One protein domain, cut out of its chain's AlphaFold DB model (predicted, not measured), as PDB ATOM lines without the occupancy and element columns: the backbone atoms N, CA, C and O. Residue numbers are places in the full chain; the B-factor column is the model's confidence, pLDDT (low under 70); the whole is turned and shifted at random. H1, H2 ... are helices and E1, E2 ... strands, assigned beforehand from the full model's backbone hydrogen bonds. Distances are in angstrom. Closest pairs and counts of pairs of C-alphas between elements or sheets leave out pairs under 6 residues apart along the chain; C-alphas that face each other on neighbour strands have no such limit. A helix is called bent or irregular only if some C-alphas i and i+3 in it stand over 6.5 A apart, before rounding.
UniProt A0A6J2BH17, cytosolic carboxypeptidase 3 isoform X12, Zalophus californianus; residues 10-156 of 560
ATOM      1  N   CYS A  10     -26.750 -24.737 -44.457       98.00
ATOM      2  CA  CYS A  10     -28.060 -24.125 -44.263       98.00
ATOM      3  C   CYS A  10     -28.225 -22.904 -45.172       98.00
ATOM      4  O   CYS A  10     -27.412 -21.984 -45.146       98.00
ATOM      5  N   ASP A  11     -29.285 -22.927 -45.970       97.81
ATOM      6  CA  ASP A  11     -29.715 -21.870 -46.882       97.81
ATOM      7  C   ASP A  11     -30.885 -21.111 -46.228       97.81
ATOM      8  O   ASP A  11     -31.882 -21.740 -45.874       97.81
ATOM      9  N   LEU A  12     -30.762 -19.800 -45.987       96.44
ATOM     10  CA  LEU A  12     -31.688 -19.035 -45.131       96.44
ATOM     11  C   LEU A  12     -32.663 -18.182 -45.961       96.44
ATOM     12  O   LEU A  12     -32.242 -17.261 -46.659       96.44
ATOM     13  N   HIS A  13     -33.967 -18.465 -45.855       94.81
ATOM     14  CA  HIS A  13     -35.037 -17.871 -46.672       94.81
ATOM     15  C   HIS A  13     -36.177 -17.275 -45.837       94.81
ATOM     16  O   HIS A  13     -36.340 -17.576 -44.653       94.81
ATOM     17  N   GLY A  14     -36.964 -16.403 -46.476       93.06
ATOM     18  CA  GLY A  14     -38.143 -15.757 -45.896       93.06
ATOM     19  C   GLY A  14     -39.443 -16.294 -46.503       93.06
ATOM     20  O   GLY A  14     -39.639 -16.205 -47.715       93.06
ATOM     21  N   HIS A  15     -40.349 -16.797 -45.665       90.44
ATOM     22  CA  HIS A  15     -41.557 -17.505 -46.091       90.44
ATOM     23  C   HIS A  15     -42.830 -16.656 -45.929       90.44
ATOM     24  O   HIS A  15     -43.065 -16.049 -44.887       90.44
ATOM     25  N   SER A  16     -43.686 -16.613 -46.955       85.44
ATOM     26  CA  SER A  16     -44.783 -15.628 -47.054       85.44
ATOM     27  C   SER A  16     -46.193 -16.140 -46.741       85.44
ATOM     28  O   SER A  16     -47.134 -15.355 -46.801       85.44
ATOM     29  N   ARG A  17     -46.370 -17.438 -46.452       83.06
ATOM     30  CA  ARG A  17     -47.704 -18.052 -46.246       83.06
ATOM     31  C   ARG A  17     -47.847 -18.740 -44.891       83.06
ATOM     32  O   ARG A  17     -48.649 -18.345 -44.062       83.06
ATOM     33  N   LYS A  18     -47.053 -19.792 -44.695       86.62
ATOM     34  CA  LYS A  18     -47.025 -20.629 -43.492       86.62
ATOM     35  C   LYS A  18     -46.285 -19.920 -42.361       86.62
ATOM     36  O   LYS A  18     -45.284 -19.252 -42.625       86.62
ATOM     37  N   GLU A  19     -46.775 -20.106 -41.145       92.06
ATOM     38  CA  GLU A  19     -46.244 -19.536 -39.905       92.06
ATOM     39  C   GLU A  19     -45.077 -20.359 -39.327       92.06
ATOM     40  O   GLU A  19     -44.794 -21.473 -39.783       92.06
ATOM     41  N   ASN A  20     -44.444 -19.826 -38.276       95.50
ATOM     42  CA  ASN A  20     -43.239 -20.348 -37.623       95.50
ATOM     43  C   ASN A  20     -41.995 -20.373 -38.524       95.50
ATOM     44  O   ASN A  20     -42.011 -19.999 -39.700       95.50
ATOM     45  N   ILE A  21     -40.888 -20.817 -37.937       97.00
ATOM     46  CA  ILE A  21     -39.641 -21.132 -38.631       97.00
ATOM     47  C   ILE A  21     -39.525 -22.651 -38.736       97.00
ATOM     48  O   ILE A  21     -39.849 -23.369 -37.791       97.00
ATOM     49  N   PHE A  22     -39.100 -23.167 -39.885       97.19
ATOM     50  CA  PHE A  22     -38.962 -24.607 -40.116       97.19
ATOM     51  C   PHE A  22     -37.873 -24.901 -41.153       97.19
ATOM     52  O   PHE A  22     -37.340 -23.991 -41.785       97.19
ATOM     53  N   MET A  23     -37.526 -26.177 -41.331       97.69
ATOM     54  CA  MET A  23     -36.525 -26.614 -42.306       97.69
ATOM     55  C   MET A  23     -37.086 -27.561 -43.361       97.69
ATOM     56  O   MET A  23     -37.865 -28.475 -43.077       97.69
ATOM     57  N   TYR A  24     -36.594 -27.388 -44.582       96.44
ATOM     58  CA  TYR A  24     -36.609 -28.421 -45.601       96.44
ATOM     59  C   TYR A  24     -35.269 -29.167 -45.615       96.44
ATOM     60  O   TYR A  24     -34.227 -28.535 -45.773       96.44
ATOM     61  N   GLY A  25     -35.299 -30.494 -45.470       95.50
ATOM     62  CA  GLY A  25     -34.132 -31.387 -45.565       95.50
ATOM     63  C   GLY A  25     -34.075 -32.173 -46.882       95.50
ATOM     64  O   GLY A  25     -34.706 -31.765 -47.865       95.50
ATOM     65  N   CYS A  26     -33.320 -33.283 -46.889       93.19
ATOM     66  CA  CYS A  26     -33.095 -34.130 -48.068       93.19
ATOM     67  C   CYS A  26     -33.069 -35.641 -47.726       93.19
ATOM     68  O   CYS A  26     -32.009 -36.257 -47.624       93.19
ATOM     69  N   ASP A  27     -34.230 -36.279 -47.572       86.50
ATOM     70  CA  ASP A  27     -34.316 -37.741 -47.461       86.50
ATOM     71  C   ASP A  27     -33.848 -38.421 -48.756       86.50
ATOM     72  O   ASP A  27     -34.274 -38.066 -49.856       86.50
ATOM     73  N   GLY A  28     -33.002 -39.443 -48.613       70.06
ATOM     74  CA  GLY A  28     -32.654 -40.349 -49.704       70.06
ATOM     75  C   GLY A  28     -33.658 -41.493 -49.835       70.06
ATOM     76  O   GLY A  28     -34.318 -41.870 -48.870       70.06
ATOM     77  N   SER A  29     -33.728 -42.103 -51.020       60.34
ATOM     78  CA  SER A  29     -34.537 -43.309 -51.263       60.34
ATOM     79  C   SER A  29     -33.978 -44.584 -50.613       60.34
ATOM     80  O   SER A  29     -34.623 -45.634 -50.665       60.34
ATOM     81  N   ASP A  30     -32.773 -44.521 -50.044       54.75
ATOM     82  CA  ASP A  30     -32.098 -45.670 -49.448       54.75
ATOM     83  C   ASP A  30     -32.685 -46.031 -48.087       54.75
ATOM     84  O   ASP A  30     -32.792 -45.211 -47.177       54.75
ATOM     85  N   ARG A  31     -33.011 -47.316 -47.921       55.25
ATOM     86  CA  ARG A  31     -33.768 -47.862 -46.777       55.25
ATOM     87  C   ARG A  31     -32.986 -47.895 -45.450       55.25
ATOM     88  O   ARG A  31     -33.386 -48.588 -44.517       55.25
ATOM     89  N   CYS A  32     -31.857 -47.194 -45.354       67.31
ATOM     90  CA  CYS A  32     -31.018 -47.171 -44.163       67.31
ATOM     91  C   CYS A  32     -31.600 -46.204 -43.120       67.31
ATOM     92  O   CYS A  32     -31.259 -45.020 -43.089       67.31
ATOM     93  N   LYS A  33     -32.471 -46.726 -42.244       69.25
ATOM     94  CA  LYS A  33     -33.155 -45.958 -41.186       69.25
ATOM     95  C   LYS A  33     -32.222 -45.047 -40.379       69.25
ATOM     96  O   LYS A  33     -32.572 -43.904 -40.111       69.25
ATOM     97  N   ALA A  34     -31.013 -45.510 -40.057       72.75
ATOM     98  CA  ALA A  34     -30.025 -44.718 -39.325       72.75
ATOM     99  C   ALA A  34     -29.681 -43.383 -40.022       72.75
ATOM    100  O   ALA A  34     -29.552 -42.360 -39.356       72.75
ATOM    101  N   LEU A  35     -29.586 -43.363 -41.359       73.94
ATOM    102  CA  LEU A  35     -29.287 -42.151 -42.136       73.94
ATOM    103  C   LEU A  35     -30.501 -41.219 -42.260       73.94
ATOM    104  O   LEU A  35     -30.350 -39.998 -42.229       73.94
ATOM    105  N   TYR A  36     -31.699 -41.798 -42.364       80.38
ATOM    106  CA  TYR A  36     -32.982 -41.090 -42.367       80.38
ATOM    107  C   TYR A  36     -33.236 -40.363 -41.033       80.38
ATOM    108  O   TYR A  36     -33.609 -39.187 -41.016       80.38
ATOM    109  N   LEU A  37     -32.965 -41.023 -39.902       87.94
ATOM    110  CA  LEU A  37     -33.080 -40.407 -38.578       87.94
ATOM    111  C   LEU A  37     -31.949 -39.397 -38.314       87.94
ATOM    112  O   LEU A  37     -32.224 -38.329 -37.772       87.94
ATOM    113  N   GLN A  38     -30.709 -39.659 -38.761       88.69
ATOM    114  CA  GLN A  38     -29.559 -38.760 -38.545       88.69
ATOM    115  C   GLN A  38     -29.832 -37.311 -38.996       88.69
ATOM    116  O   GLN A  38     -29.511 -36.376 -38.262       88.69
ATOM    117  N   GLN A  39     -30.460 -37.114 -40.162       91.69
ATOM    118  CA  GLN A  39     -30.772 -35.775 -40.690       91.69
ATOM    119  C   GLN A  39     -31.829 -35.010 -39.874       91.69
ATOM    120  O   GLN A  39     -31.908 -33.786 -39.960       91.69
ATOM    121  N   ARG A  40     -32.657 -35.710 -39.090       95.38
ATOM    122  CA  ARG A  40     -33.728 -35.112 -38.275       95.38
ATOM    123  C   ARG A  40     -33.242 -34.634 -36.908       95.38
ATOM    124  O   ARG A  40     -33.908 -33.797 -36.304       95.38
ATOM    125  N   ILE A  41     -32.087 -35.118 -36.441       96.50
ATOM    126  CA  ILE A  41     -31.548 -34.810 -35.106       96.50
ATOM    127  C   ILE A  41     -31.310 -33.307 -34.935       96.50
ATOM    128  O   ILE A  41     -31.762 -32.743 -33.944       96.50
ATOM    129  N   PHE A  42     -30.652 -32.644 -35.894       97.69
ATOM    130  CA  PHE A  42     -30.354 -31.213 -35.771       97.69
ATOM    131  C   PHE A  42     -31.625 -30.329 -35.782       97.69
ATOM    132  O   PHE A  42     -31.773 -29.520 -34.867       97.69
ATOM    133  N   PRO A  43     -32.602 -30.507 -36.700       97.81
ATOM    134  CA  PRO A  43     -33.879 -29.790 -36.615       97.81
ATOM    135  C   PRO A  43     -34.689 -30.075 -35.336       97.81
ATOM    136  O   PRO A  43     -35.336 -29.166 -34.817       97.81
ATOM    137  N   LEU A  44     -34.660 -31.301 -34.793       98.12
ATOM    138  CA  LEU A  44     -35.331 -31.609 -33.523       98.12
ATOM    139  C   LEU A  44     -34.641 -30.901 -32.347       98.12
ATOM    140  O   LEU A  44     -35.309 -30.263 -31.536       98.12
ATOM    141  N   MET A  45     -33.312 -30.953 -32.286       98.06
ATOM    142  CA  MET A  45     -32.489 -30.257 -31.291       98.06
ATOM    143  C   MET A  45     -32.742 -28.740 -31.319       98.06
ATOM    144  O   MET A  45     -33.012 -28.142 -30.280       98.06
ATOM    145  N   LEU A  46     -32.813 -28.143 -32.513       98.38
ATOM    146  CA  LEU A  46     -33.181 -26.736 -32.686       98.38
ATOM    147  C   LEU A  46     -34.607 -26.417 -32.204       98.38
ATOM    148  O   LEU A  46     -34.819 -25.353 -31.629       98.38
ATOM    149  N   SER A  47     -35.581 -27.322 -32.361       97.75
ATOM    150  CA  SER A  47     -36.921 -27.112 -31.784       97.75
ATOM    151  C   SER A  47     -36.947 -27.160 -30.254       97.75
ATOM    152  O   SER A  47     -37.755 -26.468 -29.645       97.75
ATOM    153  N   LYS A  48     -36.044 -27.922 -29.620       97.06
ATOM    154  CA  LYS A  48     -35.906 -27.959 -28.154       97.06
ATOM    155  C   LYS A  48     -35.255 -26.684 -27.625       97.06
ATOM    156  O   LYS A  48     -35.670 -26.179 -26.587       97.06
ATOM    157  N   ASN A  49     -34.282 -26.152 -28.366       97.19
ATOM    158  CA  ASN A  49     -33.555 -24.939 -28.001       97.19
ATOM    159  C   ASN A  49     -34.309 -23.646 -28.391       97.19
ATOM    160  O   ASN A  49     -34.076 -22.612 -27.774       97.19
ATOM    161  N   CYS A  50     -35.239 -23.685 -29.358       96.31
ATOM    162  CA  CYS A  50     -36.060 -22.538 -29.787       96.31
ATOM    163  C   CYS A  50     -37.578 -22.865 -29.902       96.31
ATOM    164  O   CYS A  50     -38.179 -22.650 -30.965       96.31
ATOM    165  N   PRO A  51     -38.231 -23.368 -28.834       95.75
ATOM    166  CA  PRO A  51     -39.577 -23.957 -28.895       95.75
ATOM    167  C   PRO A  51     -40.708 -22.949 -29.144       95.75
ATOM    168  O   PRO A  51     -41.818 -23.346 -29.484       95.75
ATOM    169  N   ASP A  52     -40.452 -21.649 -28.989       94.94
ATOM    170  CA  ASP A  52     -41.409 -20.568 -29.236       94.94
ATOM    171  C   ASP A  52     -41.368 -20.031 -30.682       94.94
ATOM    172  O   ASP A  52     -42.132 -19.131 -31.024       94.94
ATOM    173  N   LYS A  53     -40.483 -20.545 -31.551       95.31
ATOM    174  CA  LYS A  53     -40.323 -20.042 -32.936       95.31
ATOM    175  C   LYS A  53     -40.080 -21.142 -33.965       95.31
ATOM    176  O   LYS A  53     -40.546 -21.011 -35.097       95.31
ATOM    177  N   PHE A  54     -39.355 -22.205 -33.608       97.12
ATOM    178  CA  PHE A  54     -38.981 -23.270 -34.538       97.12
ATOM    179  C   PHE A  54     -39.894 -24.497 -34.412       97.12
ATOM    180  O   PHE A  54     -39.964 -25.145 -33.370       97.12
ATOM    181  N   SER A  55     -40.560 -24.861 -35.507       96.62
ATOM    182  CA  SER A  55     -41.505 -25.974 -35.569       96.62
ATOM    183  C   SER A  55     -40.886 -27.202 -36.248       96.62
ATOM    184  O   SER A  55     -40.719 -27.251 -37.470       96.62
ATOM    185  N   PHE A  56     -40.590 -28.244 -35.463       97.19
ATOM    186  CA  PHE A  56     -40.106 -29.517 -36.009       97.19
ATOM    187  C   PHE A  56     -41.180 -30.251 -36.833       97.19
ATOM    188  O   PHE A  56     -40.886 -30.747 -37.918       97.19
ATOM    189  N   SER A  57     -42.445 -30.253 -36.394       95.12
ATOM    190  CA  SER A  57     -43.567 -30.866 -37.130       95.12
ATOM    191  C   SER A  57     -43.842 -30.197 -38.487       95.12
ATOM    192  O   SER A  57     -44.297 -30.845 -39.435       95.12
ATOM    193  N   ALA A  58     -43.506 -28.912 -38.616       95.19
ATOM    194  CA  ALA A  58     -43.556 -28.174 -39.871       95.19
ATOM    195  C   ALA A  58     -42.420 -28.525 -40.851       95.19
ATOM    196  O   ALA A  58     -42.536 -28.162 -42.029       95.19
ATOM    197  N   CYS A  59     -41.348 -29.194 -40.412       96.12
ATOM    198  CA  CYS A  59     -40.218 -29.567 -41.264       96.12
ATOM    199  C   CYS A  59     -40.598 -30.680 -42.258       96.12
ATOM    200  O   CYS A  59     -41.433 -31.538 -41.964       96.12
ATOM    201  N   LYS A  60     -39.984 -30.692 -43.448       94.69
ATOM    202  CA  LYS A  60     -40.221 -31.725 -44.480       94.69
ATOM    203  C   LYS A  60     -38.908 -32.134 -45.143       94.69
ATOM    204  O   LYS A  60     -38.122 -31.284 -45.545       94.69
ATOM    205  N   PHE A  61     -38.682 -33.436 -45.278       93.38
ATOM    206  CA  PHE A  61     -37.402 -33.985 -45.741       93.38
ATOM    207  C   PHE A  61     -37.496 -34.635 -47.134       93.38
ATOM    208  O   PHE A  61     -36.495 -34.681 -47.838       93.38
ATOM    209  N   ASN A  62     -38.686 -35.059 -47.581       91.19
ATOM    210  CA  ASN A  62     -38.885 -35.575 -48.940       91.19
ATOM    211  C   ASN A  62     -38.583 -34.498 -50.007       91.19
ATOM    212  O   ASN A  62     -39.020 -33.349 -49.881       91.19
ATOM    213  N   VAL A  63     -37.870 -34.876 -51.069       91.38
ATOM    214  CA  VAL A  63     -37.438 -33.972 -52.145       91.38
ATOM    215  C   VAL A  63     -38.352 -34.122 -53.358       91.38
ATOM    216  O   VAL A  63     -38.282 -35.099 -54.099       91.38
ATOM    217  N   GLN A  64     -39.186 -33.111 -53.609       90.75
ATOM    218  CA  GLN A  64     -39.964 -33.020 -54.846       90.75
ATOM    219  C   GLN A  64     -39.047 -32.847 -56.065       90.75
ATOM    220  O   GLN A  64     -38.092 -32.066 -56.024       90.75
ATOM    221  N   LYS A  65     -39.396 -33.479 -57.193       90.75
ATOM    222  CA  LYS A  65     -38.642 -33.395 -58.462       90.75
ATOM    223  C   LYS A  65     -38.402 -31.950 -58.935       90.75
ATOM    224  O   LYS A  65     -37.330 -31.618 -59.428       90.75
ATOM    225  N   SER A  66     -39.371 -31.061 -58.714       93.94
ATOM    226  CA  SER A  66     -39.287 -29.620 -59.014       93.94
ATOM    227  C   SER A  66     -38.288 -28.841 -58.142       93.94
ATOM    228  O   SER A  66     -38.036 -27.665 -58.400       93.94
ATOM    229  N   LYS A  67     -37.723 -29.466 -57.100       92.88
ATOM    230  CA  LYS A  67     -36.775 -28.871 -56.144       92.88
ATOM    231  C   LYS A  67     -35.387 -29.522 -56.186       92.88
ATOM    232  O   LYS A  67     -34.523 -29.133 -55.402       92.88
ATOM    233  N   GLU A  68     -35.130 -30.448 -57.112       92.44
ATOM    234  CA  GLU A  68     -33.837 -31.145 -57.223       92.44
ATOM    235  C   GLU A  68     -32.630 -30.232 -57.496       92.44
ATOM    236  O   GLU A  68     -31.506 -30.607 -57.168       92.44
ATOM    237  N   GLY A  69     -32.858 -29.051 -58.080       94.25
ATOM    238  CA  GLY A  69     -31.835 -28.026 -58.316       94.25
ATOM    239  C   GLY A  69     -31.664 -27.008 -57.179       94.25
ATOM    240  O   GLY A  69     -30.955 -26.025 -57.362       94.25
ATOM    241  N   THR A  70     -32.329 -27.182 -56.030       95.69
ATOM    242  CA  THR A  70     -32.166 -26.268 -54.880       95.69
ATOM    243  C   THR A  70     -30.827 -26.484 -54.173       95.69
ATOM    244  O   THR A  70     -30.316 -27.606 -54.134       95.69
ATOM    245  N   GLY A  71     -30.273 -25.421 -53.571       96.25
ATOM    246  CA  GLY A  71     -28.942 -25.435 -52.946       96.25
ATOM    247  C   GLY A  71     -28.745 -26.591 -51.964       96.25
ATOM    248  O   GLY A  71     -27.764 -27.326 -52.071       96.25
ATOM    249  N   ARG A  72     -29.734 -26.848 -51.093       96.06
ATOM    250  CA  ARG A  72     -29.684 -27.979 -50.153       96.06
ATOM    251  C   ARG A  72     -29.562 -29.344 -50.839       96.06
ATOM    252  O   ARG A  72     -28.814 -30.184 -50.358       96.06
ATOM    253  N   VAL A  73     -30.232 -29.567 -51.975       95.44
ATOM    254  CA  VAL A  73     -30.197 -30.861 -52.677       95.44
ATOM    255  C   VAL A  73     -28.871 -31.037 -53.412       95.44
ATOM    256  O   VAL A  73     -28.336 -32.142 -53.445       95.44
ATOM    257  N   VAL A  74     -28.301 -29.955 -53.952       95.50
ATOM    258  CA  VAL A  74     -26.957 -29.970 -54.552       95.50
ATOM    259  C   VAL A  74     -25.898 -30.286 -53.491       95.50
ATOM    260  O   VAL A  74     -25.104 -31.204 -53.680       95.50
ATOM    261  N   MET A  75     -25.927 -29.599 -52.345       95.50
ATOM    262  CA  MET A  75     -24.977 -29.810 -51.243       95.50
ATOM    263  C   MET A  75     -25.131 -31.198 -50.597       95.50
ATOM    264  O   MET A  75     -24.135 -31.853 -50.283       95.50
ATOM    265  N   TRP A  76     -26.362 -31.706 -50.502       94.06
ATOM    266  CA  TRP A  76     -26.648 -33.078 -50.084       94.06
ATOM    267  C   TRP A  76     -26.101 -34.121 -51.069       94.06
ATOM    268  O   TRP A  76     -25.419 -35.057 -50.650       94.06
ATOM    269  N   LYS A  77     -26.304 -33.928 -52.384       92.19
ATOM    270  CA  LYS A  77     -25.714 -34.771 -53.445       92.19
ATOM    271  C   LYS A  77     -24.174 -34.699 -53.465       92.19
ATOM    272  O   LYS A  77     -23.540 -35.648 -53.915       92.19
ATOM    273  N   MET A  78     -23.567 -33.633 -52.932       92.44
ATOM    274  CA  MET A  78     -22.117 -33.518 -52.682       92.44
ATOM    275  C   MET A  78     -21.643 -34.191 -51.374       92.44
ATOM    276  O   MET A  78     -20.459 -34.132 -51.052       92.44
ATOM    277  N   GLY A  79     -22.537 -34.850 -50.626       89.88
ATOM    278  CA  GLY A  79     -22.217 -35.646 -49.435       89.88
ATOM    279  C   GLY A  79     -22.497 -34.965 -48.090       89.88
ATOM    280  O   GLY A  79     -22.404 -35.622 -47.050       89.88
ATOM    281  N   ILE A  80     -22.890 -33.686 -48.076       92.50
ATOM    282  CA  ILE A  80     -23.206 -32.948 -46.842       92.50
ATOM    283  C   ILE A  80     -24.602 -33.370 -46.362       92.50
ATOM    284  O   ILE A  80     -25.613 -32.769 -46.724       92.50
ATOM    285  N   ARG A  81     -24.671 -34.438 -45.555       89.75
ATOM    286  CA  ARG A  81     -25.941 -35.055 -45.108       89.75
ATOM    287  C   ARG A  81     -26.884 -34.054 -44.441       89.75
ATOM    288  O   ARG A  81     -28.074 -34.052 -44.730       89.75
ATOM    289  N   ASN A  82     -26.341 -33.194 -43.587       94.50
ATOM    290  CA  ASN A  82     -27.072 -32.121 -42.924       94.50
ATOM    291  C   ASN A  82     -27.190 -30.906 -43.863       94.50
ATOM    292  O   ASN A  82     -26.546 -29.886 -43.634       94.50
ATOM    293  N   SER A  83     -27.952 -31.027 -44.952       96.19
ATOM    294  CA  SER A  83     -28.191 -29.925 -45.896       96.19
ATOM    295  C   SER A  83     -29.639 -29.463 -45.841       96.19
ATOM    296  O   SER A  83     -30.554 -30.199 -46.220       96.19
ATOM    297  N   PHE A  84     -29.835 -28.219 -45.409       97.88
ATOM    298  CA  PHE A  84     -31.149 -27.659 -45.128       97.88
ATOM    299  C   PHE A  84     -31.411 -26.350 -45.877       97.88
ATOM    300  O   PHE A  84     -30.499 -25.571 -46.139       97.88
ATOM    301  N   THR A  85     -32.686 -26.079 -46.148       97.75
ATOM    302  CA  THR A  85     -33.199 -24.716 -46.339       97.75
ATOM    303  C   THR A  85     -33.997 -24.372 -45.087       97.75
ATOM    304  O   THR A  85     -34.938 -25.101 -44.776       97.75
ATOM    305  N   MET A  86     -33.627 -23.324 -44.352       97.88
ATOM    306  CA  MET A  86     -34.433 -22.790 -43.252       97.88
ATOM    307  C   MET A  86     -35.348 -21.693 -43.794       97.88
ATOM    308  O   MET A  86     -34.892 -20.775 -44.468       97.88
ATOM    309  N   GLU A  87     -36.629 -21.794 -43.477       96.44
ATOM    310  CA  GLU A  87     -37.687 -20.888 -43.910       96.44
ATOM    311  C   GLU A  87     -38.208 -20.142 -42.682       96.44
ATOM    312  O   GLU A  87     -38.802 -20.764 -41.799       96.44
ATOM    313  N   ALA A  88     -37.974 -18.832 -42.601       93.88
ATOM    314  CA  ALA A  88     -38.470 -17.983 -41.520       93.88
ATOM    315  C   ALA A  88     -39.665 -17.151 -41.998       93.88
ATOM    316  O   ALA A  88     -39.557 -16.402 -42.967       93.88
ATOM    317  N   THR A  89     -40.823 -17.285 -41.352       85.44
ATOM    318  CA  THR A  89     -42.029 -16.577 -41.801       85.44
ATOM    319  C   THR A  89     -41.997 -15.066 -41.540       85.44
ATOM    320  O   THR A  89     -41.357 -14.596 -40.599       85.44
ATOM    321  N   PHE A  90     -42.774 -14.306 -42.314       77.56
ATOM    322  CA  PHE A  90     -43.131 -12.921 -41.978       77.56
ATOM    323  C   PHE A  90     -44.320 -12.821 -41.001       77.56
ATOM    324  O   PHE A  90     -44.496 -11.783 -40.367       77.56
ATOM    325  N   CYS A  91     -45.126 -13.880 -40.858       77.50
ATOM    326  CA  CYS A  91     -46.384 -13.853 -40.096       77.50
ATOM    327  C   CYS A  91     -46.209 -14.042 -38.577       77.50
ATOM    328  O   CYS A  91     -47.104 -13.699 -37.812       77.50
ATOM    329  N   GLY A  92     -45.059 -14.553 -38.121       87.38
ATOM    330  CA  GLY A  92     -44.791 -14.831 -36.706       87.38
ATOM    331  C   GLY A  92     -44.957 -16.289 -36.276       87.38
ATOM    332  O   GLY A  92     -44.809 -17.213 -37.075       87.38
ATOM    333  N   SER A  93     -45.216 -16.501 -34.986       91.50
ATOM    334  CA  SER A  93     -45.286 -17.840 -34.387       91.50
ATOM    335  C   SER A  93     -46.705 -18.241 -33.994       91.50
ATOM    336  O   SER A  93     -47.502 -17.415 -33.554       91.50
ATOM    337  N   THR A  94     -46.985 -19.542 -34.065       93.00
ATOM    338  CA  THR A  94     -48.139 -20.182 -33.411       93.00
ATOM    339  C   THR A  94     -47.734 -20.998 -32.178       93.00
ATOM    340  O   THR A  94     -48.568 -21.693 -31.603       93.00
ATOM    341  N   LEU A  95     -46.468 -20.907 -31.751       91.62
ATOM    342  CA  LEU A  95     -45.878 -21.720 -30.688       91.62
ATOM    343  C   LEU A  95     -45.570 -20.920 -29.414       91.62
ATOM    344  O   LEU A  95     -44.977 -19.839 -29.456       91.62
ATOM    345  N   GLY A  96     -45.891 -21.526 -28.267       90.75
ATOM    346  CA  GLY A  96     -45.459 -21.087 -26.938       90.75
ATOM    347  C   GLY A  96     -45.705 -19.602 -26.656       90.75
ATOM    348  O   GLY A  96     -46.710 -19.023 -27.059       90.75
ATOM    349  N   ASN A  97     -44.739 -18.961 -25.996       88.88
ATOM    350  CA  ASN A  97     -44.831 -17.568 -25.534       88.88
ATOM    351  C   ASN A  97     -44.838 -16.514 -26.666       88.88
ATOM    352  O   ASN A  97     -44.825 -15.315 -26.388       88.88
ATOM    353  N   LYS A  98     -44.818 -16.945 -27.934       87.25
ATOM    354  CA  LYS A  98     -44.867 -16.096 -29.133       87.25
ATOM    355  C   LYS A  98     -46.091 -16.368 -30.010       87.25
ATOM    356  O   LYS A  98     -46.223 -15.723 -31.053       87.25
ATOM    357  N   GLN A  99     -46.979 -17.274 -29.600       91.81
ATOM    358  CA  GLN A  99     -48.221 -17.583 -30.303       91.81
ATOM    359  C   GLN A  99     -49.033 -16.307 -30.592       91.81
ATOM    360  O   GLN A  99     -49.313 -15.520 -29.692       91.81
ATOM    361  N   GLY A 100     -49.389 -16.093 -31.861       89.94
ATOM    362  CA  GLY A 100     -50.135 -14.914 -32.311       89.94
ATOM    363  C   GLY A 100     -49.312 -13.621 -32.398       89.94
ATOM    364  O   GLY A 100     -49.888 -12.553 -32.590       89.94
ATOM    365  N   THR A 101     -47.980 -13.682 -32.266       90.25
ATOM    366  CA  THR A 101     -47.099 -12.505 -32.376       90.25
ATOM    367  C   THR A 101     -46.230 -12.562 -33.632       90.25
ATOM    368  O   THR A 101     -45.551 -13.560 -33.882       90.25
ATOM    369  N   HIS A 102     -46.225 -11.475 -34.411       91.81
ATOM    370  CA  HIS A 102     -45.342 -11.311 -35.571       91.81
ATOM    371  C   HIS A 102     -43.867 -11.290 -35.139       91.81
ATOM    372  O   HIS A 102     -43.511 -10.644 -34.148       91.81
ATOM    373  N   PHE A 103     -42.988 -11.924 -35.921       92.25
ATOM    374  CA  PHE A 103     -41.547 -11.842 -35.677       92.25
ATOM    375  C   PHE A 103     -41.018 -10.437 -35.978       92.25
ATOM    376  O   PHE A 103     -41.242  -9.878 -37.050       92.25
ATOM    377  N   ASN A 104     -40.261  -9.887 -35.032       92.12
ATOM    378  CA  ASN A 104     -39.427  -8.702 -35.238       92.12
ATOM    379  C   ASN A 104     -37.946  -9.112 -35.341       92.12
ATOM    380  O   ASN A 104     -37.597 -10.276 -35.146       92.12
ATOM    381  N   THR A 105     -37.059  -8.151 -35.611       94.00
ATOM    382  CA  THR A 105     -35.618  -8.400 -35.788       94.00
ATOM    383  C   THR A 105     -34.997  -9.193 -34.636       94.00
ATOM    384  O   THR A 105     -34.246 -10.124 -34.900       94.00
ATOM    385  N   LYS A 106     -35.377  -8.917 -33.378       94.75
ATOM    386  CA  LYS A 106     -34.826  -9.616 -32.204       94.75
ATOM    387  C   LYS A 106     -35.238 -11.083 -32.136       94.75
ATOM    388  O   LYS A 106     -34.488 -11.907 -31.625       94.75
ATOM    389  N   ASP A 107     -36.419 -11.423 -32.653       94.44
ATOM    390  CA  ASP A 107     -36.850 -12.818 -32.738       94.44
ATOM    391  C   ASP A 107     -36.000 -13.581 -33.755       94.44
ATOM    392  O   ASP A 107     -35.507 -14.662 -33.440       94.44
ATOM    393  N   LEU A 108     -35.735 -12.987 -34.921       94.94
ATOM    394  CA  LEU A 108     -34.863 -13.571 -35.946       94.94
ATOM    395  C   LEU A 108     -33.395 -13.654 -35.481       94.94
ATOM    396  O   LEU A 108     -32.743 -14.676 -35.689       94.94
ATOM    397  N   GLU A 109     -32.893 -12.633 -34.780       96.75
ATOM    398  CA  GLU A 109     -31.577 -12.648 -34.121       96.75
ATOM    399  C   GLU A 109     -31.487 -13.768 -33.068       96.75
ATOM    400  O   GLU A 109     -30.503 -14.510 -33.044       96.75
ATOM    401  N   SER A 110     -32.531 -13.962 -32.249       96.25
ATOM    402  CA  SER A 110     -32.579 -15.054 -31.264       96.25
ATOM    403  C   SER A 110     -32.562 -16.439 -31.921       96.25
ATOM    404  O   SER A 110     -31.957 -17.365 -31.392       96.25
ATOM    405  N   VAL A 111     -33.153 -16.588 -33.109       96.75
ATOM    406  CA  VAL A 111     -33.123 -17.850 -33.869       96.75
ATOM    407  C   VAL A 111     -31.721 -18.112 -34.415       96.75
ATOM    408  O   VAL A 111     -31.257 -19.247 -34.358       96.75
ATOM    409  N   GLY A 112     -31.011 -17.070 -34.861       97.62
ATOM    410  CA  GLY A 112     -29.585 -17.159 -35.190       97.62
ATOM    411  C   GLY A 112     -28.731 -17.596 -33.993       97.62
ATOM    412  O   GLY A 112     -27.886 -18.476 -34.133       97.62
ATOM    413  N   TYR A 113     -29.005 -17.052 -32.801       98.25
ATOM    414  CA  TYR A 113     -28.372 -17.491 -31.552       98.25
ATOM    415  C   TYR A 113     -28.658 -18.975 -31.259       98.25
ATOM    416  O   TYR A 113     -27.721 -19.761 -31.138       98.25
ATOM    417  N   HIS A 114     -29.930 -19.390 -31.223       98.31
ATOM    418  CA  HIS A 114     -30.308 -20.776 -30.917       98.31
ATOM    419  C   HIS A 114     -29.848 -21.780 -31.986       98.31
ATOM    420  O   HIS A 114     -29.611 -22.945 -31.671       98.31
ATOM    421  N   PHE A 115     -29.675 -21.354 -33.241       98.25
ATOM    422  CA  PHE A 115     -29.062 -22.161 -34.298       98.25
ATOM    423  C   PHE A 115     -27.577 -22.433 -34.015       98.25
ATOM    424  O   PHE A 115     -27.135 -23.573 -34.144       98.25
ATOM    425  N   CYS A 116     -26.822 -21.424 -33.570       98.06
ATOM    426  CA  CYS A 116     -25.432 -21.589 -33.138       98.06
ATOM    427  C   CYS A 116     -25.315 -22.439 -31.861       98.06
ATOM    428  O   CYS A 116     -24.469 -23.326 -31.799       98.06
ATOM    429  N   ASP A 117     -26.195 -22.227 -30.883       97.62
ATOM    430  CA  ASP A 117     -26.282 -23.014 -29.644       97.62
ATOM    431  C   ASP A 117     -26.560 -24.504 -29.952       97.62
ATOM    432  O   ASP A 117     -25.858 -25.408 -29.499       97.62
ATOM    433  N   SER A 118     -27.494 -24.768 -30.872       98.06
ATOM    434  CA  SER A 118     -27.800 -26.122 -31.359       98.06
ATOM    435  C   SER A 118     -26.677 -26.737 -32.205       98.06
ATOM    436  O   SER A 118     -26.573 -27.959 -32.287       98.06
ATOM    437  N   LEU A 119     -25.820 -25.928 -32.843       97.12
ATOM    438  CA  LEU A 119     -24.613 -26.426 -33.514       97.12
ATOM    439  C   LEU A 119     -23.558 -26.886 -32.503       97.12
ATOM    440  O   LEU A 119     -22.894 -27.887 -32.768       97.12
ATOM    441  N   LEU A 120     -23.426 -26.209 -31.357       96.81
ATOM    442  CA  LEU A 120     -22.562 -26.662 -30.263       96.81
ATOM    443  C   LEU A 120     -23.075 -27.995 -29.703       96.81
ATOM    444  O   LEU A 120     -22.332 -28.975 -29.721       96.81
ATOM    445  N   ASP A 121     -24.363 -28.076 -29.355       96.69
ATOM    446  CA  ASP A 121     -25.018 -29.307 -28.874       96.69
ATOM    447  C   ASP A 121     -24.907 -30.491 -29.853       96.69
ATOM    448  O   ASP A 121     -24.791 -31.649 -29.447       96.69
ATOM    449  N   TYR A 122     -24.938 -30.221 -31.162       96.06
ATOM    450  CA  TYR A 122     -24.782 -31.248 -32.195       96.06
ATOM    451  C   TYR A 122     -23.321 -31.690 -32.383       96.06
ATOM    452  O   TYR A 122     -23.059 -32.808 -32.845       96.06
ATOM    453  N   CYS A 123     -22.358 -30.838 -32.034       94.94
ATOM    454  CA  CYS A 123     -20.925 -31.116 -32.147       94.94
ATOM    455  C   CYS A 123     -20.290 -31.634 -30.849       94.94
ATOM    456  O   CYS A 123     -19.156 -32.114 -30.907       94.94
ATOM    457  N   ASP A 124     -21.005 -31.573 -29.724       95.69
ATOM    458  CA  ASP A 124     -20.515 -31.937 -28.394       95.69
ATOM    459  C   ASP A 124     -19.883 -33.353 -28.366       95.69
ATOM    460  O   ASP A 124     -20.465 -34.317 -28.895       95.69
ATOM    461  N   PRO A 125     -18.676 -33.514 -27.786       95.31
ATOM    462  CA  PRO A 125     -18.124 -34.818 -27.436       95.31
ATOM    463  C   PRO A 125     -19.057 -35.671 -26.558       95.31
ATOM    464  O   PRO A 125     -19.083 -36.892 -26.738       95.31
ATOM    465  N   ASP A 126     -19.842 -35.068 -25.657       96.06
ATOM    466  CA  ASP A 126     -20.935 -35.751 -24.966       96.06
ATOM    467  C   ASP A 126     -22.157 -35.884 -25.885       96.06
ATOM    468  O   ASP A 126     -23.005 -35.004 -26.040       96.06
ATOM    469  N   ARG A 127     -22.292 -37.076 -26.464       94.81
ATOM    470  CA  ARG A 127     -23.408 -37.432 -27.344       94.81
ATOM    471  C   ARG A 127     -24.738 -37.661 -26.618       94.81
ATOM    472  O   ARG A 127     -25.693 -38.073 -27.272       94.81
ATOM    473  N   THR A 128     -24.861 -37.366 -25.323       96.38
ATOM    474  CA  THR A 128     -26.115 -37.518 -24.564       96.38
ATOM    475  C   THR A 128     -27.287 -36.761 -25.201       96.38
ATOM    476  O   THR A 128     -28.309 -37.386 -25.496       96.38
ATOM    477  N   LYS A 129     -27.143 -35.462 -25.524       96.19
ATOM    478  CA  LYS A 129     -28.202 -34.683 -26.212       96.19
ATOM    479  C   LYS A 129     -28.551 -35.261 -27.594       96.19
ATOM    480  O   LYS A 129     -29.722 -35.348 -27.966       96.19
ATOM    481  N   TYR A 130     -27.537 -35.706 -28.340       95.88
ATOM    482  CA  TYR A 130     -27.686 -36.335 -29.657       95.88
ATOM    483  C   TYR A 130     -28.475 -37.656 -29.579       95.88
ATOM    484  O   TYR A 130     -29.412 -37.862 -30.352       95.88
ATOM    485  N   TYR A 131     -28.145 -38.537 -28.627       95.88
ATOM    486  CA  TYR A 131     -28.825 -39.824 -28.449       95.88
ATOM    487  C   TYR A 131     -30.238 -39.688 -27.873       95.88
ATOM    488  O   TYR A 131     -31.113 -40.462 -28.261       95.88
ATOM    489  N   GLN A 132     -30.497 -38.691 -27.020       96.94
ATOM    490  CA  GLN A 132     -31.859 -38.340 -26.594       96.94
ATOM    491  C   GLN A 132     -32.730 -37.976 -27.805       96.94
ATOM    492  O   GLN A 132     -33.786 -38.575 -28.001       96.94
ATOM    493  N   CYS A 133     -32.245 -37.076 -28.670       97.00
ATOM    494  CA  CYS A 133     -32.949 -36.702 -29.898       97.00
ATOM    495  C   CYS A 133     -33.138 -37.898 -30.849       97.00
ATOM    496  O   CYS A 133     -34.215 -38.057 -31.415       97.00
ATOM    497  N   LEU A 134     -32.136 -38.771 -31.012       95.19
ATOM    498  CA  LEU A 134     -32.268 -39.976 -31.844       95.19
ATOM    499  C   LEU A 134     -33.346 -40.936 -31.312       95.19
ATOM    500  O   LEU A 134     -34.188 -41.384 -32.086       95.19
ATOM    501  N   LYS A 135     -33.356 -41.217 -30.001       95.38
ATOM    502  CA  LYS A 135     -34.355 -42.090 -29.364       95.38
ATOM    503  C   LYS A 135     -35.777 -41.550 -29.549       95.38
ATOM    504  O   LYS A 135     -36.678 -42.307 -29.899       95.38
ATOM    505  N   GLU A 136     -35.957 -40.246 -29.367       95.94
ATOM    506  CA  GLU A 136     -37.237 -39.563 -29.561       95.94
ATOM    507  C   GLU A 136     -37.719 -39.660 -31.017       95.94
ATOM    508  O   GLU A 136     -38.881 -39.971 -31.262       95.94
ATOM    509  N   LEU A 137     -36.819 -39.514 -31.997       94.38
ATOM    510  CA  LEU A 137     -37.142 -39.702 -33.417       94.38
ATOM    511  C   LEU A 137     -37.532 -41.146 -33.756       94.38
ATOM    512  O   LEU A 137     -38.436 -41.356 -34.565       94.38
ATOM    513  N   GLU A 138     -36.891 -42.145 -33.144       92.94
ATOM    514  CA  GLU A 138     -37.327 -43.538 -33.283       92.94
ATOM    515  C   GLU A 138     -38.705 -43.785 -32.655       92.94
ATOM    516  O   GLU A 138     -39.468 -44.606 -33.159       92.94
ATOM    517  N   GLU A 139     -39.018 -43.131 -31.537       93.38
ATOM    518  CA  GLU A 139     -40.317 -43.233 -30.862       93.38
ATOM    519  C   GLU A 139     -41.417 -42.571 -31.705       93.38
ATOM    520  O   GLU A 139     -42.428 -43.213 -31.996       93.38
ATOM    521  N   MET A 140     -41.166 -41.376 -32.247       90.56
ATOM    522  CA  MET A 140     -42.040 -40.735 -33.238       90.56
ATOM    523  C   MET A 140     -42.248 -41.608 -34.489       90.56
ATOM    524  O   MET A 140     -43.382 -41.749 -34.949       90.56
ATOM    525  N   GLU A 141     -41.198 -42.243 -35.033       86.06
ATOM    526  CA  GLU A 141     -41.335 -43.167 -36.172       86.06
ATOM    527  C   GLU A 141     -42.205 -44.389 -35.816       86.06
ATOM    528  O   GLU A 141     -43.011 -44.826 -36.641       86.06
ATOM    529  N   LYS A 142     -42.088 -44.942 -34.600       87.94
ATOM    530  CA  LYS A 142     -42.924 -46.069 -34.143       87.94
ATOM    531  C   LYS A 142     -44.403 -45.665 -34.089       87.94
ATOM    532  O   LYS A 142     -45.233 -46.385 -34.642       87.94
ATOM    533  N   HIS A 143     -44.727 -44.498 -33.525       84.62
ATOM    534  CA  HIS A 143     -46.104 -43.990 -33.475       84.62
ATOM    535  C   HIS A 143     -46.696 -43.741 -34.872       84.62
ATOM    536  O   HIS A 143     -47.761 -44.272 -35.172       84.62
ATOM    537  N   ILE A 144     -45.973 -43.048 -35.760       83.31
ATOM    538  CA  ILE A 144     -46.421 -42.760 -37.139       83.31
ATOM    539  C   ILE A 144     -46.675 -44.045 -37.951       83.31
ATOM    540  O   ILE A 144     -47.519 -44.061 -38.845       83.31
ATOM    541  N   ASN A 145     -45.938 -45.128 -37.685       82.50
ATOM    542  CA  ASN A 145     -46.170 -46.408 -38.359       82.50
ATOM    543  C   ASN A 145     -47.351 -47.188 -37.757       82.50
ATOM    544  O   ASN A 145     -48.082 -47.820 -38.512       82.50
ATOM    545  N   LEU A 146     -47.569 -47.124 -36.439       83.00
ATOM    546  CA  LEU A 146     -48.739 -47.729 -35.788       83.00
ATOM    547  C   LEU A 146     -50.046 -47.047 -36.216       83.00
ATOM    548  O   LEU A 146     -51.006 -47.734 -36.553       83.00
ATOM    549  N   GLU A 147     -50.058 -45.715 -36.266       78.88
ATOM    550  CA  GLU A 147     -51.199 -44.899 -36.701       78.88
ATOM    551  C   GLU A 147     -51.654 -45.277 -38.120       78.88
ATOM    552  O   GLU A 147     -52.818 -45.606 -38.328       78.88
ATOM    553  N   LYS A 148     -50.714 -45.373 -39.071       80.31
ATOM    554  CA  LYS A 148     -50.988 -45.807 -40.456       80.31
ATOM    555  C   LYS A 148     -51.500 -47.240 -40.572       80.31
ATOM    556  O   LYS A 148     -52.269 -47.534 -41.481       80.31
ATOM    557  N   ILE A 149     -51.049 -48.147 -39.702       78.81
ATOM    558  CA  ILE A 149     -51.556 -49.527 -39.676       78.81
ATOM    559  C   ILE A 149     -53.017 -49.524 -39.209       78.81
ATOM    560  O   ILE A 149     -53.847 -50.191 -39.825       78.81
ATOM    561  N   LEU A 150     -53.331 -48.733 -38.176       73.56
ATOM    562  CA  LEU A 150     -54.685 -48.586 -37.647       73.56
ATOM    563  C   LEU A 150     -55.632 -47.963 -38.687       73.56
ATOM    564  O   LEU A 150     -56.695 -48.517 -38.959       73.56
ATOM    565  N   GLU A 151     -55.206 -46.869 -39.323       67.88
ATOM    566  CA  GLU A 151     -55.941 -46.170 -40.386       67.88
ATOM    567  C   GLU A 151     -56.261 -47.107 -41.563       67.88
ATOM    568  O   GLU A 151     -57.396 -47.128 -42.034       67.88
ATOM    569  N   TYR A 152     -55.310 -47.960 -41.972       59.53
ATOM    570  CA  TYR A 152     -55.520 -48.924 -43.057       59.53
ATOM    571  C   TYR A 152     -56.568 -49.994 -42.701       59.53
ATOM    572  O   TYR A 152     -57.423 -50.320 -43.532       59.53
ATOM    573  N   SER A 153     -56.562 -50.511 -41.463       59.06
ATOM    574  CA  SER A 153     -57.622 -51.417 -40.989       59.06
ATOM    575  C   SER A 153     -58.990 -50.734 -40.905       59.06
ATOM    576  O   SER A 153     -59.991 -51.342 -41.279       59.06
ATOM    577  N   ASP A 154     -59.037 -49.465 -40.497       55.59
ATOM    578  CA  ASP A 154     -60.283 -48.706 -40.359       55.59
ATOM    579  C   ASP A 154     -60.890 -48.347 -41.727       55.59
ATOM    580  O   ASP A 154     -62.107 -48.410 -41.905       55.59
ATOM    581  N   THR A 155     -60.059 -48.039 -42.733       56.44
ATOM    582  CA  THR A 155     -60.523 -47.870 -44.122       56.44
ATOM    583  C   THR A 155     -61.044 -49.174 -44.723       56.44
ATOM    584  O   THR A 155     -62.091 -49.163 -45.365       56.44
ATOM    585  N   SER A 156     -60.399 -50.314 -44.434       50.38
ATOM    586  CA  SER A 156     -60.856 -51.637 -44.890       50.38
ATOM    587  C   SER A 156     -62.191 -52.080 -44.272       50.38
ATOM    588  O   SER A 156     -62.796 -53.028 -44.771       50.38
TER     589      SER A 156
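AT A GLANCE: This is residues 10 to 156 of the 560 residues of the protein "cytosolic carboxypeptidase 3 isoform X12" of Zalophus californianus (UniProt A0A6J2BH17). A small three-stranded sheet has the short helix H2 along one of its faces, while H3 and H4 meet at a corner and H1 sits in the angle between them, touching both. H1 and H3 only graze the sheet, and H4 runs away from the body, with residues 142 to 156 sticking out as a free arm. The printed part has 147 residues, with four named helices and three named strands in the order E1 E2 H1 H2 E3 H3 H4, and the class is mostly helix. The sheet is mixed, in the order E1 E3 E2. The whole is compact, with a radius of gyration of the C-alphas of 16.2 A and spans of 48 by 37 by 37 A.

HOW THE PARTS SIT: E1, residues 10 to 15, is an edge strand and the parallel neighbour of the inner strand E3, residues 83 to 89, with N 11 and O 84 2.9 A apart, within hydrogen-bond range. E2, residues 21 to 24, is the other edge strand, antiparallel to E3, with N 24 and O 85 at 2.8 A. H1, residues 33 to 49, grazes the sheet with residues 39 to 47; its closest C-alphas to E2 are those of Pro 43 and Met 23, 7.0 A apart. H2, residues 71 to 77, is on the sheet at a height of 6.1 A, only just over E3 with 3 C-alphas, and runs along the strands, at 19 degrees to E3 on the local plane. H3, residues 105 to 123, is only just on the sheet, with 5 pairs of C-alphas within 10 A, and grazes it with residues 108 to 111. Residues 114 to 122 of H3 touch residues 42 to 49 of H1, opposite ways at a steep tilt of 45 degrees, closest at the C-alphas of Leu 46 and Ser 118, 5.6 A. H4, residues 128 to 156, touches H1 with residues 129 to 138, closest at the C-alphas of Ile 41 and Cys 133, 5.7 A; their tilt of 68 degrees is steep, only just short of about perpendicular, and they run opposite ways. H3 and H4 touch only at the corner, about perpendicular at 78 degrees, closest at the C-alphas of Tyr 122 and Tyr 130, 6.4 A. H4 is apart from H2 and is not on the sheet. Every O i to N i+4 pair is within hydrogen-bond range in H2, H3 and H4, against 9 of 13 in H1.

IN THESE COORDINATES: E1 begins at C-alpha 10, (-28.060, -24.125, -44.263), and is 15.1 A long; E2 is 10.5 A and E3 19.7 A. H1 is 24.8 A long, with a kink of 35 degrees near residue 40, and is only just irregular: C-alphas 39 and 42 are 6.7 A apart. H2 is 9.9 A long. H3 begins at C-alpha 105, (-35.618, -8.400, -35.788), and is 27.3 A long; H4 is 42.7 A and ends at C-alpha 156, (-60.856, -51.637, -44.890).

THE WHOLE: The two C-alphas farthest apart, those of Lys 106 and Ser 156, are 51.0 A apart. The printed part has no cut. The links from H1 to H2 and from E3 to H3 are long, with 21 and 15 residues. Mean pLDDT of the printed part is 90.1; residues 29 to 33 and 151 to 156 are under 70.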